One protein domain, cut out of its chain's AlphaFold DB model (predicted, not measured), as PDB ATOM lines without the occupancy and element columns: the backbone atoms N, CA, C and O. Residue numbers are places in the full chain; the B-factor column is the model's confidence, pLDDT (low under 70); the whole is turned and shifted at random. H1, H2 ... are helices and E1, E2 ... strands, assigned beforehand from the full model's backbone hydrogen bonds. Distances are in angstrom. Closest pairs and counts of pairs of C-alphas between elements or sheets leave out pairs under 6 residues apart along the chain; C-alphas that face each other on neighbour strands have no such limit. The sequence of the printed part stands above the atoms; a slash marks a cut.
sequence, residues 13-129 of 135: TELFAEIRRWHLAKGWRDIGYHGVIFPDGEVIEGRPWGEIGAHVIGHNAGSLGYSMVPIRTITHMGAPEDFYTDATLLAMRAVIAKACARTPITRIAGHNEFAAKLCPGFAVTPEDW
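Overview. This is residues 13 to 129 of the 135 residues of the protein "N-acetylmuramoyl-L-alanine amidase" of Salipiger marinus (UniProt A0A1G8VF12). With little regular structure, this is a rounded, loop-rich body round a small sheet, E2 E1 E3, with the long helix H3 over one face and H1 grazing the sheet. Of 117 printed residues 43 are in named elements, in the order H1 E1 E2 E3 H2 H3; class and sheet are mixed. It is compact, radius of gyration of the C-alphas 13.6 A, spanning 34 by 32 by 28 A.

Arrangement. H1, residues 13 to 25, only grazes the sheet with residues 13 to 19. E1, residues 35 to 37, and E2, residues 43 to 45, form an antiparallel hairpin; N 36 and O 44, 2.9 A apart, are within hydrogen-bond range. E3, residues 66 to 68, is parallel to E1, with N 37 and O 67 at 2.8 A. H2, residues 80 to 83, is close to but not clearly touching H3, residues 86 to 102; their closest C-alphas, of Pro 80 and Leu 89, are 7.7 A apart. H3 makes two layers with the sheet, a helix on one face: it lies over E1, height over the sheet 10.0 A, along the strands. Every O i to N i+4 pair in H1 and H3 is within hydrogen-bond range; H2 is too short for one.

Along the chain. H1, 18.2 A long, begins at C-alpha 13 (6.252, 13.498, 94.653). H3, 24.5 A, ends at C-alpha 102 (-9.316, 34.604, 96.606).

Size, cuts and confidence. The farthest C-alphas, of Ala 25 and Glu 127, are 36.7 A apart. The printed part has no cut; the links E2 to E3 and E3 to H2 are long. No printed residue is under 70 in pLDDT.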
ATOM      1  N   THR A  13       5.076  12.649  94.904       97.88
ATOM      2  CA  THR A  13       6.252  13.498  94.653       97.88
ATOM      3  C   THR A  13       7.059  13.031  93.440       97.88
ATOM      4  O   THR A  13       7.474  13.851  92.620       97.88
ATOM      5  N   GLU A  14       7.262  11.722  93.269       97.12
ATOM      6  CA  GLU A  14       7.959  11.174  92.098       97.12
ATOM      7  C   GLU A  14       7.141  11.333  90.813       97.12
ATOM      8  O   GLU A  14       7.710  11.614  89.757       97.12
ATOM      9  N   LEU A  15       5.817  11.179  90.888       96.69
ATOM     10  CA  LEU A  15       4.916  11.424  89.759       96.69
ATOM     11  C   LEU A  15       4.912  12.902  89.361       96.69
ATOM     12  O   LEU A  15       4.998  13.228  88.178       96.69
ATOM     13  N   PHE A  16       4.864  13.805  90.337       98.12
ATOM     14  CA  PHE A  16       4.950  15.242  90.113       98.12
ATOM     15  C   PHE A  16       6.276  15.625  89.444       98.12
ATOM     16  O   PHE A  16       6.287  16.339  88.438       98.12
ATOM     17  N   ALA A  17       7.394  15.108  89.963       97.88
ATOM     18  CA  ALA A  17       8.718  15.323  89.390       97.88
ATOM     19  C   ALA A  17       8.808  14.809  87.944       97.88
ATOM     20  O   ALA A  17       9.420  15.458  87.099       97.88
ATOM     21  N   GLU A  18       8.149  13.693  87.630       96.94
ATOM     22  CA  GLU A  18       8.075  13.153  86.271       96.94
ATOM     23  C   GLU A  18       7.284  14.049  85.317       96.94
ATOM     24  O   GLU A  18       7.754  14.350  84.220       96.94
ATOM     25  N   ILE A  19       6.115  14.532  85.744       97.19
ATOM     26  CA  ILE A  19       5.307  15.474  84.957       97.19
ATOM     27  C   ILE A  19       6.110  16.755  84.696       97.19
ATOM     28  O   ILE A  19       6.132  17.270  83.573       97.19
ATOM     29  N   ARG A  20       6.816  17.261  85.715       98.19
ATOM     30  CA  ARG A  20       7.733  18.398  85.579       98.19
ATOM     31  C   ARG A  20       8.841  18.090  84.573       98.19
ATOM     32  O   ARG A  20       9.056  18.880  83.658       98.19
ATOM     33  N   ARG A  21       9.489  16.925  84.677       97.88
ATOM     34  CA  ARG A  21      10.538  16.462  83.754       97.88
ATOM     35  C   ARG A  21      10.050  16.425  82.306       97.88
ATOM     36  O   ARG A  21      10.766  16.888  81.422       97.88
ATOM     37  N   TRP A  22       8.836  15.932  82.047       97.56
ATOM     38  CA  TRP A  22       8.247  15.932  80.702       97.56
ATOM     39  C   TRP A  22       8.038  17.340  80.146       97.56
ATOM     40  O   TRP A  22       8.268  17.568  78.961       97.56
ATOM     41  N   HIS A  23       7.620  18.295  80.978       98.06
ATOM     42  CA  HIS A  23       7.478  19.689  80.556       98.06
ATOM     43  C   HIS A  23       8.829  20.364  80.296       98.06
ATOM     44  O   HIS A  23       8.986  21.024  79.271       98.06
ATOM     45  N   LEU A  24       9.828  20.135  81.153       97.69
ATOM     46  CA  LEU A  24      11.191  20.630  80.934       97.69
ATOM     47  C   LEU A  24      11.791  20.070  79.633       97.69
ATOM     48  O   LEU A  24      12.402  20.809  78.867       97.69
ATOM     49  N   ALA A  25      11.543  18.794  79.320       97.75
ATOM     50  CA  ALA A  25      11.978  18.172  78.067       97.75
ATOM     51  C   ALA A  25      11.323  18.787  76.812       97.75
ATOM     52  O   ALA A  25      11.876  18.687  75.721       97.75
ATOM     53  N   LYS A  26      10.172  19.460  76.955       95.81
ATOM     54  CA  LYS A  26       9.534  20.259  75.893       95.81
ATOM     55  C   LYS A  26      10.097  21.685  75.791       95.81
ATOM     56  O   LYS A  26       9.557  22.493  75.040       95.81
ATOM     57  N   GLY A  27      11.136  22.012  76.560       96.88
ATOM     58  CA  GLY A  27      11.735  23.346  76.617       96.88
ATOM     59  C   GLY A  27      10.940  24.348  77.455       96.88
ATOM     60  O   GLY A  27      11.150  25.553  77.331       96.88
ATOM     61  N   TRP A  28       9.999  23.892  78.287       96.62
ATOM     62  CA  TRP A  28       9.275  24.792  79.185       96.62
ATOM     63  C   TRP A  28      10.156  25.153  80.379       96.62
ATOM     64  O   TRP A  28      10.984  24.358  80.808       96.62
ATOM     65  N   ARG A  29       9.950  26.342  80.953       94.81
ATOM     66  CA  ARG A  29      10.683  26.792  82.151       94.81
ATOM     67  C   ARG A  29      10.384  25.937  83.385       94.81
ATOM     68  O   ARG A  29      11.226  25.815  84.266       94.81
ATOM     69  N   ASP A  30       9.169  25.398  83.459       96.25
ATOM     70  CA  ASP A  30       8.685  24.585  84.572       96.25
ATOM     71  C   ASP A  30       7.434  23.780  84.165       96.25
ATOM     72  O   ASP A  30       6.914  23.959  83.055       96.25
ATOM     73  N   ILE A  31       6.901  22.962  85.080       98.12
ATOM     74  CA  ILE A  31       5.583  22.330  84.997       98.12
ATOM     75  C   ILE A  31       4.530  23.349  84.549       98.12
ATOM     76  O   ILE A  31       4.525  24.480  85.017       98.12
ATOM     77  N   GLY A  32       3.656  22.988  83.608       97.62
ATOM     78  CA  GLY A  32       2.678  23.931  83.051       97.62
ATOM     79  C   GLY A  32       1.467  24.228  83.940       97.62
ATOM     80  O   GLY A  32       0.720  25.157  83.640       97.62
ATOM     81  N   TYR A  33       1.263  23.460  85.008       98.38
ATOM     82  CA  TYR A  33       0.095  23.556  85.886       98.38
ATOM     83  C   TYR A  33       0.410  24.346  87.160       98.38
ATOM     84  O   TYR A  33       1.549  24.346  87.634       98.38
ATOM     85  N   HIS A  34      -0.616  24.966  87.742       98.62
ATOM     86  CA  HIS A  34      -0.555  25.564  89.078       98.62
ATOM     87  C   HIS A  34      -0.620  24.509  90.182       98.62
ATOM     88  O   HIS A  34      -0.158  24.760  91.283       98.62
ATOM     89  N   GLY A  35      -1.109  23.307  89.874       98.62
ATOM     90  CA  GLY A  35      -0.993  22.148  90.747       98.62
ATOM     91  C   GLY A  35      -1.433  20.854  90.073       98.62
ATOM     92  O   GLY A  35      -2.042  20.859  88.996       98.62
ATOM     93  N   VAL A  36      -1.091  19.739  90.709       98.75
ATOM     94  CA  VAL A  36      -1.477  18.387  90.300       98.75
ATOM     95  C   VAL A  36      -2.178  17.701  91.469       98.75
ATOM     96  O   VAL A  36      -1.705  17.791  92.599       98.75
ATOM     97  N   ILE A  37      -3.297  17.038  91.186       98.69
ATOM     98  CA  ILE A  37      -4.127  16.327  92.160       98.69
ATOM     99  C   ILE A  37      -4.000  14.827  91.913       98.69
ATOM    100  O   ILE A  37      -4.189  14.364  90.783       98.69
ATOM    101  N   PHE A  38      -3.675  14.081  92.962       97.88
ATOM    102  CA  PHE A  38      -3.400  12.649  92.909       97.88
ATOM    103  C   PHE A  38      -4.602  11.804  93.362       97.88
ATOM    104  O   PHE A  38      -5.520  12.333  93.990       97.88
ATOM    105  N   PRO A  39      -4.627  10.488  93.058       96.62
ATOM    106  CA  PRO A  39      -5.770   9.622  93.366       96.62
ATOM    107  C   PRO A  39      -6.126   9.473  94.847       96.62
ATOM    108  O   PRO A  39      -7.224   9.025  95.166       96.62
ATOM    109  N   ASP A  40      -5.218   9.799  95.756       96.94
ATOM    110  CA  ASP A  40      -5.465   9.841  97.200       96.94
ATOM    111  C   ASP A  40      -5.983  11.209  97.681       96.94
ATOM    112  O   ASP A  40      -6.276  11.373  98.863       96.94
ATOM    113  N   GLY A  41      -6.149  12.174  96.771       98.31
ATOM    114  CA  GLY A  41      -6.591  13.536  97.058       98.31
ATOM    115  C   GLY A  41      -5.460  14.500  97.418       98.31
ATOM    116  O   GLY A  41      -5.740  15.672  97.678       98.31
ATOM    117  N   GLU A  42      -4.195  14.063  97.421       98.62
ATOM    118  CA  GLU A  42      -3.076  14.980  97.627       98.62
ATOM    119  C   GLU A  42      -3.009  16.007  96.489       98.62
ATOM    120  O   GLU A  42      -3.146  15.673  95.309       98.62
ATOM    121  N   VAL A  43      -2.771  17.269  96.849       98.75
ATOM    122  CA  VAL A  43      -2.533  18.362  95.904       98.75
ATOM    123  C   VAL A  43      -1.089  18.819  96.054       98.75
ATOM    124  O   VAL A  43      -0.721  19.366  97.092       98.75
ATOM    125  N   ILE A  44      -0.284  18.646  95.007       98.69
ATOM    126  CA  ILE A  44       1.064  19.219  94.946       98.69
ATOM    127  C   ILE A  44       1.006  20.470  94.068       98.69
ATOM    128  O   ILE A  44       0.710  20.395  92.872       98.69
ATOM    129  N   GLU A  45       1.264  21.629  94.677       98.44
ATOM    130  CA  GLU A  45       1.279  22.923  93.990       98.44
ATOM    131  C   GLU A  45       2.491  23.002  93.036       98.44
ATOM    132  O   GLU A  45       3.600  22.565  93.347       98.44
ATOM    133  N   GLY A  46       2.253  23.546  91.846       98.12
ATOM    134  CA  GLY A  46       3.236  23.785  90.795       98.12
ATOM    135  C   GLY A  46       3.557  25.266  90.674       98.12
ATOM    136  O   GLY A  46       4.135  25.859  91.584       98.12
ATOM    137  N   ARG A  47       3.207  25.877  89.538       97.81
ATOM    138  CA  ARG A  47       3.404  27.322  89.367       97.81
ATOM    139  C   ARG A  47       2.560  28.108  90.377       97.81
ATOM    140  O   ARG A  47       1.387  27.785  90.566       97.81
ATOM    141  N   PRO A  48       3.104  29.170  90.991       97.00
ATOM    142  CA  PRO A  48       2.317  30.036  91.857       97.00
ATOM    143  C   PRO A  48       1.234  30.763  91.047       97.00
ATOM    144  O   PRO A  48       1.436  31.085  89.882       97.00
ATOM    145  N   TRP A  49       0.093  31.075  91.669       96.88
ATOM    146  CA  TRP A  49      -1.072  31.683  90.993       96.88
ATOM    147  C   TRP A  49      -0.809  33.055  90.356       96.88
ATOM    148  O   TRP A  49      -1.577  33.496  89.508       96.88
ATOM    149  N   GLY A  50       0.253  33.748  90.777       95.12
ATOM    150  CA  GLY A  50       0.686  35.010  90.173       95.12
ATOM    151  C   GLY A  50       1.494  34.842  88.881       95.12
ATOM    152  O   GLY A  50       1.808  35.834  88.230       95.12
ATOM    153  N   GLU A  51       1.854  33.613  88.508       96.31
ATOM    154  CA  GLU A  51       2.568  33.311  87.270       96.31
ATOM    155  C   GLU A  51       1.629  32.778  86.191       96.31
ATOM    156  O   GLU A  51       0.668  32.069  86.458       96.31
ATOM    157  N   ILE A  52       1.949  33.071  84.930       96.38
ATOM    158  CA  ILE A  52       1.214  32.515  83.793       96.38
ATOM    159  C   ILE A  52       1.548  31.021  83.647       96.38
ATOM    160  O   ILE A  52       2.721  30.626  83.580       96.38
ATOM    161  N   GLY A  53       0.506  30.192  83.553       95.94
ATOM    162  CA  GLY A  53       0.599  28.755  83.300       95.94
ATOM    163  C   GLY A  53       1.045  28.382  81.878       95.94
ATOM    164  O   GLY A  53       1.318  29.223  81.024       95.94
ATOM    165  N   ALA A  54       1.116  27.081  81.610       95.38
ATOM    166  CA  ALA A  54       1.303  26.507  80.276       95.38
ATOM    167  C   ALA A  54       0.442  25.240  80.129       95.38
ATOM    168  O   ALA A  54       0.950  24.143  79.912       95.38
ATOM    169  N   HIS A  55      -0.868  25.381  80.317       91.38
ATOM    170  CA  HIS A  55      -1.819  24.271  80.406       91.38
ATOM    171  C   HIS A  55      -2.867  24.261  79.282       91.38
ATOM    172  O   HIS A  55      -3.268  23.179  78.856       91.38
ATOM    173  N   VAL A  56      -3.273  25.424  78.756       92.50
ATOM    174  CA  VAL A  56      -4.217  25.539  77.629       92.50
ATOM    175  C   VAL A  56      -3.712  26.605  76.656       92.50
ATOM    176  O   VAL A  56      -3.618  27.787  76.986       92.50
ATOM    177  N   ILE A  57      -3.358  26.190  75.438       91.25
ATOM    178  CA  ILE A  57      -2.850  27.096  74.395       91.25
ATOM    179  C   ILE A  57      -3.903  28.174  74.103       91.25
ATOM    180  O   ILE A  57      -5.070  27.857  73.919       91.25
ATOM    181  N   GLY A  58      -3.490  29.445  74.088       93.56
ATOM    182  CA  GLY A  58      -4.387  30.593  73.887       93.56
ATOM    183  C   GLY A  58      -5.158  31.048  75.134       93.56
ATOM    184  O   GLY A  58      -5.724  32.134  75.118       93.56
ATOM    185  N   HIS A  59      -5.127  30.279  76.228       94.12
ATOM    186  CA  HIS A  59      -5.924  30.531  77.436       94.12
ATOM    187  C   HIS A  59      -5.117  30.372  78.734       94.12
ATOM    188  O   HIS A  59      -5.670  29.967  79.745       94.12
ATOM    189  N   ASN A  60      -3.804  30.634  78.712       95.19
ATOM    190  CA  ASN A  60      -2.947  30.517  79.905       95.19
ATOM    191  C   ASN A  60      -2.966  31.768  80.799       95.19
ATOM    192  O   ASN A  60      -2.766  31.676  82.009       95.19
ATOM    193  N   ALA A  61      -3.097  32.952  80.197       95.19
ATOM    194  CA  ALA A  61      -3.073  34.213  80.931       95.19
ATOM    195  C   ALA A  61      -4.427  34.444  81.614       95.19
ATOM    196  O   ALA A  61      -5.468  34.297  80.981       95.19
ATOM    197  N   GLY A  62      -4.404  34.821  82.896       95.06
ATOM    198  CA  GLY A  62      -5.622  35.074  83.676       95.06
ATOM    199  C   GLY A  62      -6.388  33.813  84.094       95.06
ATOM    200  O   GLY A  62      -7.563  33.905  84.428       95.06
ATOM    201  N   SER A  63      -5.747  32.642  84.074       97.06
ATOM    202  CA  SER A  63      -6.386  31.355  84.367       97.06
ATOM    203  C   SER A  63      -5.555  30.500  85.316       97.06
ATOM    204  O   SER A  63      -4.328  30.522  85.242       97.06
ATOM    205  N   LEU A  64      -6.222  29.669  86.120       98.19
ATOM    206  CA  LEU A  64      -5.584  28.673  86.977       98.19
ATOM    207  C   LEU A  64      -5.814  27.256  86.431       98.19
ATOM    208  O   LEU A  64      -6.891  26.694  86.587       98.19
ATOM    209  N   GLY A  65      -4.805  26.656  85.793       98.06
ATOM    210  CA  GLY A  65      -4.857  25.247  85.389       98.06
ATOM    211  C   GLY A  65      -4.361  24.270  86.458       98.06
ATOM    212  O   GLY A  65      -3.196  24.340  86.854       98.06
ATOM    213  N   TYR A  66      -5.214  23.319  86.837       98.56
ATOM    214  CA  TYR A  66      -4.889  22.162  87.677       98.56
ATOM    215  C   TYR A  66      -5.062  20.864  86.880       98.56
ATOM    216  O   TYR A  66      -5.990  20.742  86.081       98.56
ATOM    217  N   SER A  67      -4.167  19.893  87.083       98.06
ATOM    218  CA  SER A  67      -4.240  18.574  86.439       98.06
ATOM    219  C   SER A  67      -4.642  17.509  87.450       98.06
ATOM    220  O   SER A  67      -4.008  17.394  88.490       98.06
ATOM    221  N   MET A  68      -5.625  16.675  87.127       97.81
ATOM    222  CA  MET A  68      -5.950  15.482  87.917       97.81
ATOM    223  C   MET A  68      -5.251  14.261  87.308       97.81
ATOM    224  O   MET A  68      -5.283  14.079  86.090       97.81
ATOM    225  N   VAL A  69      -4.604  13.436  88.129       96.56
ATOM    226  CA  VAL A  69      -4.005  12.169  87.689       96.56
ATOM    227  C   VAL A  69      -5.102  11.105  87.650       96.56
ATOM    228  O   VAL A  69      -5.642  10.760  88.702       96.56
ATOM    229  N   PRO A  70      -5.458  10.567  86.472       95.19
ATOM    230  CA  PRO A  70      -6.532   9.594  86.390       95.19
ATOM    231  C   PRO A  70      -6.067   8.211  86.865       95.19
ATOM    232  O   PRO A  70      -4.909   7.823  86.697       95.19
ATOM    233  N   ILE A  71      -6.996   7.417  87.400       93.94
ATOM    234  CA  ILE A  71      -6.754   6.023  87.808       93.94
ATOM    235  C   ILE A  71      -6.768   5.035  86.637       93.94
ATOM    236  O   ILE A  71      -6.634   3.839  86.853       93.94
ATOM    237  N   ARG A  72      -6.993   5.507  85.408       91.56
ATOM    238  CA  ARG A  72      -6.916   4.736  84.160       91.56
ATOM    239  C   ARG A  72      -6.806   5.690  82.972       91.56
ATOM    240  O   ARG A  72      -7.117   6.871  83.091       91.56
ATOM    241  N   THR A  73      -6.394   5.193  81.812       91.56
ATOM    242  CA  THR A  73      -6.350   6.008  80.589       91.56
ATOM    243  C   THR A  73      -7.749   6.505  80.216       91.56
ATOM    244  O   THR A  73      -8.686   5.713  80.131       91.56
ATOM    245  N   ILE A  74      -7.875   7.805  79.941       94.00
ATOM    246  CA  ILE A  74      -9.104   8.403  79.408       94.00
ATOM    247  C   ILE A  74      -9.211   8.047  77.925       94.00
ATOM    248  O   ILE A  74      -8.422   8.525  77.111       94.00
ATOM    249  N   THR A  75     -10.171   7.194  77.579       94.19
ATOM    250  CA  THR A  75     -10.387   6.705  76.203       94.19
ATOM    251  C   THR A  75     -11.686   7.204  75.574       94.19
ATOM    252  O   THR A  75     -11.862   7.078  74.366       94.19
ATOM    253  N   HIS A  76     -12.581   7.778  76.373       94.81
ATOM    254  CA  HIS A  76     -13.870   8.324  75.958       94.81
ATOM    255  C   HIS A  76     -14.331   9.390  76.961       94.81
ATOM    256  O   HIS A  76     -13.704   9.575  78.004       94.81
ATOM    257  N   MET A  77     -15.410  10.097  76.620       96.75
ATOM    258  CA  MET A  77     -16.128  10.977  77.541       96.75
ATOM    259  C   MET A  77     -17.085  10.144  78.398       96.75
ATOM    260  O   MET A  77     -17.826   9.335  77.843       96.75
ATOM    261  N   GLY A  78     -17.087  10.353  79.711       96.12
ATOM    262  CA  GLY A  78     -17.918   9.626  80.671       96.12
ATOM    263  C   GLY A  78     -18.229  10.464  81.910       96.12
ATOM    264  O   GLY A  78     -18.234  11.697  81.845       96.12
ATOM    265  N   ALA A  79     -18.488   9.790  83.026       96.50
ATOM    266  CA  ALA A  79     -18.625  10.416  84.333       96.50
ATOM    267  C   ALA A  79     -17.236  10.675  84.957       96.50
ATOM    268  O   ALA A  79     -16.279   9.953  84.657       96.50
ATOM    269  N   PRO A  80     -17.075  11.684  85.831       97.00
ATOM    270  CA  PRO A  80     -15.810  11.913  86.536       97.00
ATOM    271  C   PRO A  80     -15.281  10.662  87.261       97.00
ATOM    272  O   PRO A  80     -14.083  10.372  87.219       97.00
ATOM    273  N   GLU A  81     -16.175   9.883  87.864       96.81
ATOM    274  CA  GLU A  81     -15.883   8.684  88.659       96.81
ATOM    275  C   GLU A  81     -15.360   7.514  87.806       96.81
ATOM    276  O   GLU A  81     -14.727   6.588  88.322       96.81
ATOM    277  N   ASP A  82     -15.540   7.567  86.482       95.94
ATOM    278  CA  ASP A  82     -14.952   6.582  85.571       95.94
ATOM    279  C   ASP A  82     -13.416   6.678  85.557       95.94
ATOM    280  O   ASP A  82     -12.718   5.677  85.340       95.94
ATOM    281  N   PHE A  83     -12.872   7.873  85.814       96.56
ATOM    282  CA  PHE A  83     -11.451   8.185  85.644       96.56
ATOM    283  C   PHE A  83     -10.753   8.676  86.908       96.56
ATOM    284  O   PHE A  83      -9.525   8.586  86.971       96.56
ATOM    285  N   TYR A  84     -11.486   9.156  87.911       97.25
ATOM    286  CA  TYR A  84     -10.927   9.742  89.128       97.25
ATOM    287  C   TYR A  84     -11.585   9.163  90.379       97.25
ATOM    288  O   TYR A  84     -12.707   8.676  90.344       97.25
ATOM    289  N   THR A  85     -10.861   9.204  91.494       97.75
ATOM    290  CA  THR A  85     -11.394   8.800  92.801       97.75
ATOM    291  C   THR A  85     -12.196   9.932  93.435       97.75
ATOM    292  O   THR A  85     -11.920  11.105  93.175       97.75
ATOM    293  N   ASP A  86     -13.082   9.598  94.373       98.38
ATOM    294  CA  ASP A  86     -13.795  10.587  95.192       98.38
ATOM    295  C   ASP A  86     -12.839  11.571  95.879       98.38
ATOM    296  O   ASP A  86     -13.107  12.769  95.930       98.38
ATOM    297  N   ALA A  87     -11.683  11.089  96.350       98.56
ATOM    298  CA  ALA A  87     -10.660  11.927  96.971       98.56
ATOM    299  C   ALA A  87     -10.080  12.962  95.989       98.56
ATOM    300  O   ALA A  87      -9.918  14.128  96.345       98.56
ATOM    301  N   THR A  88      -9.839  12.565  94.734       98.50
ATOM    302  CA  THR A  88      -9.387  13.478  93.669       98.50
ATOM    303  C   THR A  88     -10.440  14.548  93.390       98.50
ATOM    304  O   THR A  88     -10.132  15.739  93.332       98.50
ATOM    305  N   LEU A  89     -11.698  14.126  93.225       98.50
ATOM    306  CA  LEU A  89     -12.809  15.017  92.890       98.50
ATOM    307  C   LEU A  89     -13.085  16.005  94.034       98.50
ATOM    308  O   LEU A  89     -13.261  17.200  93.793       98.50
ATOM    309  N   LEU A  90     -13.047  15.534  95.283       98.44
ATOM    310  CA  LEU A  90     -13.181  16.368  96.477       98.44
ATOM    311  C   LEU A  90     -12.046  17.395  96.587       98.44
ATOM    312  O   LEU A  90     -12.307  18.571  96.847       98.44
ATOM    313  N   ALA A  91     -10.800  16.980  96.350       98.69
ATOM    314  CA  ALA A  91      -9.652  17.882  96.366       98.69
ATOM    315  C   ALA A  91      -9.766  18.967  95.286       98.69
ATOM    316  O   ALA A  91      -9.525  20.144  95.560       98.69
ATOM    317  N   MET A  92     -10.215  18.610  94.079       98.50
ATOM    318  CA  MET A  92     -10.430  19.583  93.006       98.50
ATOM    319  C   MET A  92     -11.533  20.594  93.361       98.50
ATOM    320  O   MET A  92     -11.346  21.794  93.161       98.50
ATOM    321  N   ARG A  93     -12.639  20.157  93.978       98.12
ATOM    322  CA  ARG A  93     -13.674  21.067  94.510       98.12
ATOM    323  C   ARG A  93     -13.110  22.029  95.556       98.12
ATOM    324  O   ARG A  93     -13.391  23.224  95.507       98.12
ATOM    325  N   ALA A  94     -12.273  21.537  96.469       98.31
ATOM    326  CA  ALA A  94     -11.623  22.373  97.478       98.31
ATOM    327  C   ALA A  94     -10.668  23.408  96.852       98.31
ATOM    328  O   ALA A  94     -10.646  24.566  97.276       98.31
ATOM    329  N   VAL A  95      -9.920  23.027  95.810       98.38
ATOM    330  CA  VAL A  95      -9.065  23.944  95.037       98.38
ATOM    331  C   VAL A  95      -9.898  25.032  94.354       98.38
ATOM    332  O   VAL A  95      -9.564  26.212  94.477       98.38
ATOM    333  N   ILE A  96     -11.001  24.668  93.695       98.00
ATOM    334  CA  ILE A  96     -11.912  25.624  93.047       98.00
ATOM    335  C   ILE A  96     -12.503  26.590  94.078       98.00
ATOM    336  O   ILE A  96     -12.464  27.802  93.868       98.00
ATOM    337  N   ALA A  97     -12.987  26.091  95.218       97.38
ATOM    338  CA  ALA A  97     -13.521  26.929  96.289       97.38
ATOM    339  C   ALA A  97     -12.467  27.914  96.828       97.38
ATOM    340  O   ALA A  97     -12.743  29.107  96.968       97.38
ATOM    341  N   LYS A  98     -11.229  27.449  97.057       97.25
ATOM    342  CA  LYS A  98     -10.094  28.300  97.457       97.25
ATOM    343  C   LYS A  98      -9.798  29.377  96.408       97.25
ATOM    344  O   LYS A  98      -9.481  30.504  96.784       97.25
ATOM    345  N   ALA A  99      -9.885  29.048  95.119       96.88
ATOM    346  CA  ALA A  99      -9.667  29.998  94.029       96.88
ATOM    347  C   ALA A  99     -10.772  31.058  93.966       96.88
ATOM    348  O   ALA A  99     -10.461  32.249  93.950       96.88
ATOM    349  N   CYS A 100     -12.041  30.647  94.032       95.81
ATOM    350  CA  CYS A 100     -13.194  31.555  94.040       95.81
ATOM    351  C   CYS A 100     -13.181  32.499  95.252       95.81
ATOM    352  O   CYS A 100     -13.527  33.668  95.134       95.81
ATOM    353  N   ALA A 101     -12.723  32.025  96.416       95.50
ATOM    354  CA  ALA A 101     -12.620  32.849  97.621       95.50
ATOM    355  C   ALA A 101     -11.499  33.905  97.566       95.50
ATOM    356  O   ALA A 101     -11.490  34.837  98.368       95.50
ATOM    357  N   ARG A 102     -10.516  33.748  96.670       95.31
ATOM    358  CA  ARG A 102      -9.316  34.604  96.606       95.31
ATOM    359  C   ARG A 102      -9.219  35.431  95.331       95.31
ATOM    360  O   ARG A 102      -8.433  36.373  95.286       95.31
ATOM    361  N   THR A 103      -9.956  35.057  94.292       93.00
ATOM    362  CA  THR A 103      -9.871  35.647  92.954       93.00
ATOM    363  C   THR A 103     -11.251  35.642  92.287       93.00
ATOM    364  O   THR A 103     -12.052  34.752  92.579       93.00
ATOM    365  N   PRO A 104     -11.549  36.596  91.384       92.56
ATOM    366  CA  PRO A 104     -12.836  36.670  90.694       92.56
ATOM    367  C   PRO A 104     -12.918  35.625  89.570       92.56
ATOM    368  O   PRO A 104     -12.815  35.944  88.387       92.56
ATOM    369  N   ILE A 105     -13.069  34.352  89.939       94.69
ATOM    370  CA  ILE A 105     -13.268  33.259  88.984       94.69
ATOM    371  C   ILE A 105     -14.662  33.388  88.367       94.69
ATOM    372  O   ILE A 105     -15.658  33.150  89.043       94.69
ATOM    373  N   THR A 106     -14.725  33.718  87.077       92.94
ATOM    374  CA  THR A 106     -15.984  33.846  86.319       92.94
ATOM    375  C   THR A 106     -16.299  32.632  85.448       92.94
ATOM    376  O   THR A 106     -17.352  32.576  84.818       92.94
ATOM    377  N   ARG A 107     -15.376  31.666  85.358       94.69
ATOM    378  CA  ARG A 107     -15.555  30.451  84.562       94.69
ATOM    379  C   ARG A 107     -14.771  29.279  85.143       94.69
ATOM    380  O   ARG A 107     -13.603  29.422  85.495       94.69
ATOM    381  N   ILE A 108     -15.410  28.115  85.158       96.88
ATOM    382  CA  ILE A 108     -14.811  26.804  85.428       96.88
ATOM    383  C   ILE A 108     -15.016  25.981  84.157       96.88
ATOM    384  O   ILE A 108     -16.113  25.989  83.612       96.88
ATOM    385  N   ALA A 109     -13.967  25.349  83.635       96.94
ATOM    386  CA  ALA A 109     -14.030  24.687  82.334       96.94
ATOM    387  C   ALA A 109     -13.054  23.511  82.224       96.94
ATOM    388  O   ALA A 109     -11.988  23.505  82.847       96.94
ATOM    389  N   GLY A 110     -13.407  22.539  81.387       97.00
ATOM    390  CA  GLY A 110     -12.545  21.439  80.965       97.00
ATOM    391  C   GLY A 110     -11.649  21.826  79.785       97.00
ATOM    392  O   GLY A 110     -11.956  22.725  79.007       97.00
ATOM    393  N   HIS A 111     -10.518  21.134  79.600       95.00
ATOM    394  CA  HIS A 111      -9.624  21.390  78.456       95.00
ATOM    395  C   HIS A 111     -10.292  21.035  77.110       95.00
ATOM    396  O   HIS A 111     -10.014  21.661  76.089       95.00
ATOM    397  N   ASN A 112     -11.204  20.066  77.111       94.69
ATOM    398  CA  ASN A 112     -12.032  19.670  75.972       94.69
ATOM    399  C   ASN A 112     -12.913  20.804  75.416       94.69
ATOM    400  O   ASN A 112     -13.295  20.742  74.253       94.69
ATOM    401  N   GLU A 113     -13.185  21.858  76.187       95.44
ATOM    402  CA  GLU A 113     -13.903  23.047  75.707       95.44
ATOM    403  C   GLU A 113     -13.020  23.991  74.875       95.44
ATOM    404  O   GLU A 113     -13.532  24.855  74.168       95.44
ATOM    405  N   PHE A 114     -11.693  23.846  74.950       93.06
ATOM    406  CA  PHE A 114     -10.726  24.717  74.266       93.06
ATOM    407  C   PHE A 114      -9.923  23.999  73.179       93.06
ATOM    408  O   PHE A 114      -9.228  24.635  72.386       93.06
ATOM    409  N   ALA A 115      -9.967  22.669  73.150       89.88
ATOM    410  CA  ALA A 115      -9.255  21.854  72.180       89.88
ATOM    411  C   ALA A 115      -9.987  20.530  71.952       89.88
ATOM    412  O   ALA A 115     -10.567  19.976  72.879       89.88
ATOM    413  N   ALA A 116      -9.873  19.969  70.744       90.56
ATOM    414  CA  ALA A 116     -10.395  18.643  70.405       90.56
ATOM    415  C   ALA A 116      -9.605  17.528  71.126       90.56
ATOM    416  O   ALA A 116      -8.738  16.868  70.552       90.56
ATOM    417  N   LYS A 117      -9.851  17.376  72.428       89.56
ATOM    418  CA  LYS A 117      -9.191  16.447  73.352       89.56
ATOM    419  C   LYS A 117     -10.241  15.865  74.293       89.56
ATOM    420  O   LYS A 117     -11.255  16.495  74.550       89.56
ATOM    421  N   LEU A 118      -9.959  14.696  74.864       94.38
ATOM    422  CA  LEU A 118     -10.851  14.089  75.855       94.38
ATOM    423  C   LEU A 118     -10.711  14.708  77.250       94.38
ATOM    424  O   LEU A 118     -11.655  14.655  78.017       94.38
ATOM    425  N   CYS A 119      -9.559  15.290  77.594       92.38
ATOM    426  CA  CYS A 119      -9.289  15.845  78.926       92.38
ATOM    427  C   CYS A 119     -10.367  16.866  79.361       92.38
ATOM    428  O   CYS A 119     -10.594  17.816  78.617       92.38
ATOM    429  N   PRO A 120     -10.992  16.736  80.547       95.88
ATOM    430  CA  PRO A 120     -10.626  15.855  81.664       95.88
ATOM    431  C   PRO A 120     -11.274  14.460  81.651       95.88
ATOM    432  O   PRO A 120     -11.095  13.718  82.604       95.88
ATOM    433  N   GLY A 121     -11.979  14.063  80.599       96.81
ATOM    434  CA  GLY A 121     -12.671  12.774  80.473       96.81
ATOM    435  C   GLY A 121     -14.175  12.874  80.705       96.81
ATOM    436  O   GLY A 121     -14.879  11.887  80.559       96.81
ATOM    437  N   PHE A 122     -14.678  14.066  81.020       97.25
ATOM    438  CA  PHE A 122     -16.090  14.362  81.248       97.25
ATOM    439  C   PHE A 122     -16.386  15.822  80.859       97.25
ATOM    440  O   PHE A 122     -15.464  16.632  80.697       97.25
ATOM    441  N   ALA A 123     -17.658  16.149  80.634       96.62
ATOM    442  CA  ALA A 123     -18.083  17.527  80.393       96.62
ATOM    443  C   ALA A 123     -18.126  18.285  81.726       96.62
ATOM    444  O   ALA A 123     -18.709  17.796  82.691       96.62
ATOM    445  N   VAL A 124     -17.489  19.454  81.795       96.88
ATOM    446  CA  VAL A 124     -17.471  20.266  83.016       96.88
ATOM    447  C   VAL A 124     -18.682  21.191  83.008       96.88
ATOM    448  O   VAL A 124     -18.725  22.147  82.242       96.88
ATOM    449  N   THR A 125     -19.650  20.911  83.876       94.75
ATOM    450  CA  THR A 125     -20.751  21.830  84.185       94.75
ATOM    451  C   THR A 125     -20.330  22.678  85.385       94.75
ATOM    452  O   THR A 125     -20.106  22.117  86.457       94.75
ATOM    453  N   PRO A 126     -20.149  23.997  85.251       93.44
ATOM    454  CA  PRO A 126     -19.575  24.819  86.314       93.44
ATOM    455  C   PRO A 126     -20.291  24.720  87.672       93.44
ATOM    456  O   PRO A 126     -19.631  24.643  88.710       93.44
ATOM    457  N   GLU A 127     -21.620  24.645  87.667       91.25
ATOM    458  CA  GLU A 127     -22.476  24.529  88.853       91.25
ATOM    459  C   GLU A 127     -22.207  23.239  89.634       91.25
ATOM    460  O   GLU A 127     -22.310  23.220  90.860       91.25
ATOM    461  N   ASP A 128     -21.783  22.180  88.938       93.38
ATOM    462  CA  ASP A 128     -21.421  20.916  89.567       93.38
ATOM    463  C   ASP A 128     -20.101  21.010  90.322       93.38
ATOM    464  O   ASP A 128     -19.782  20.066  91.026       93.38
ATOM    465  N   TRP A 129     -19.312  22.079  90.185       95.62
ATOM    466  CA  TRP A 129     -17.956  22.193  90.743       95.62
ATOM    467  C   TRP A 129     -17.753  23.412  91.630       95.62
ATOM    468  O   TRP A 129     -16.904  23.399  92.525       95.62
TER     469      TRP A 129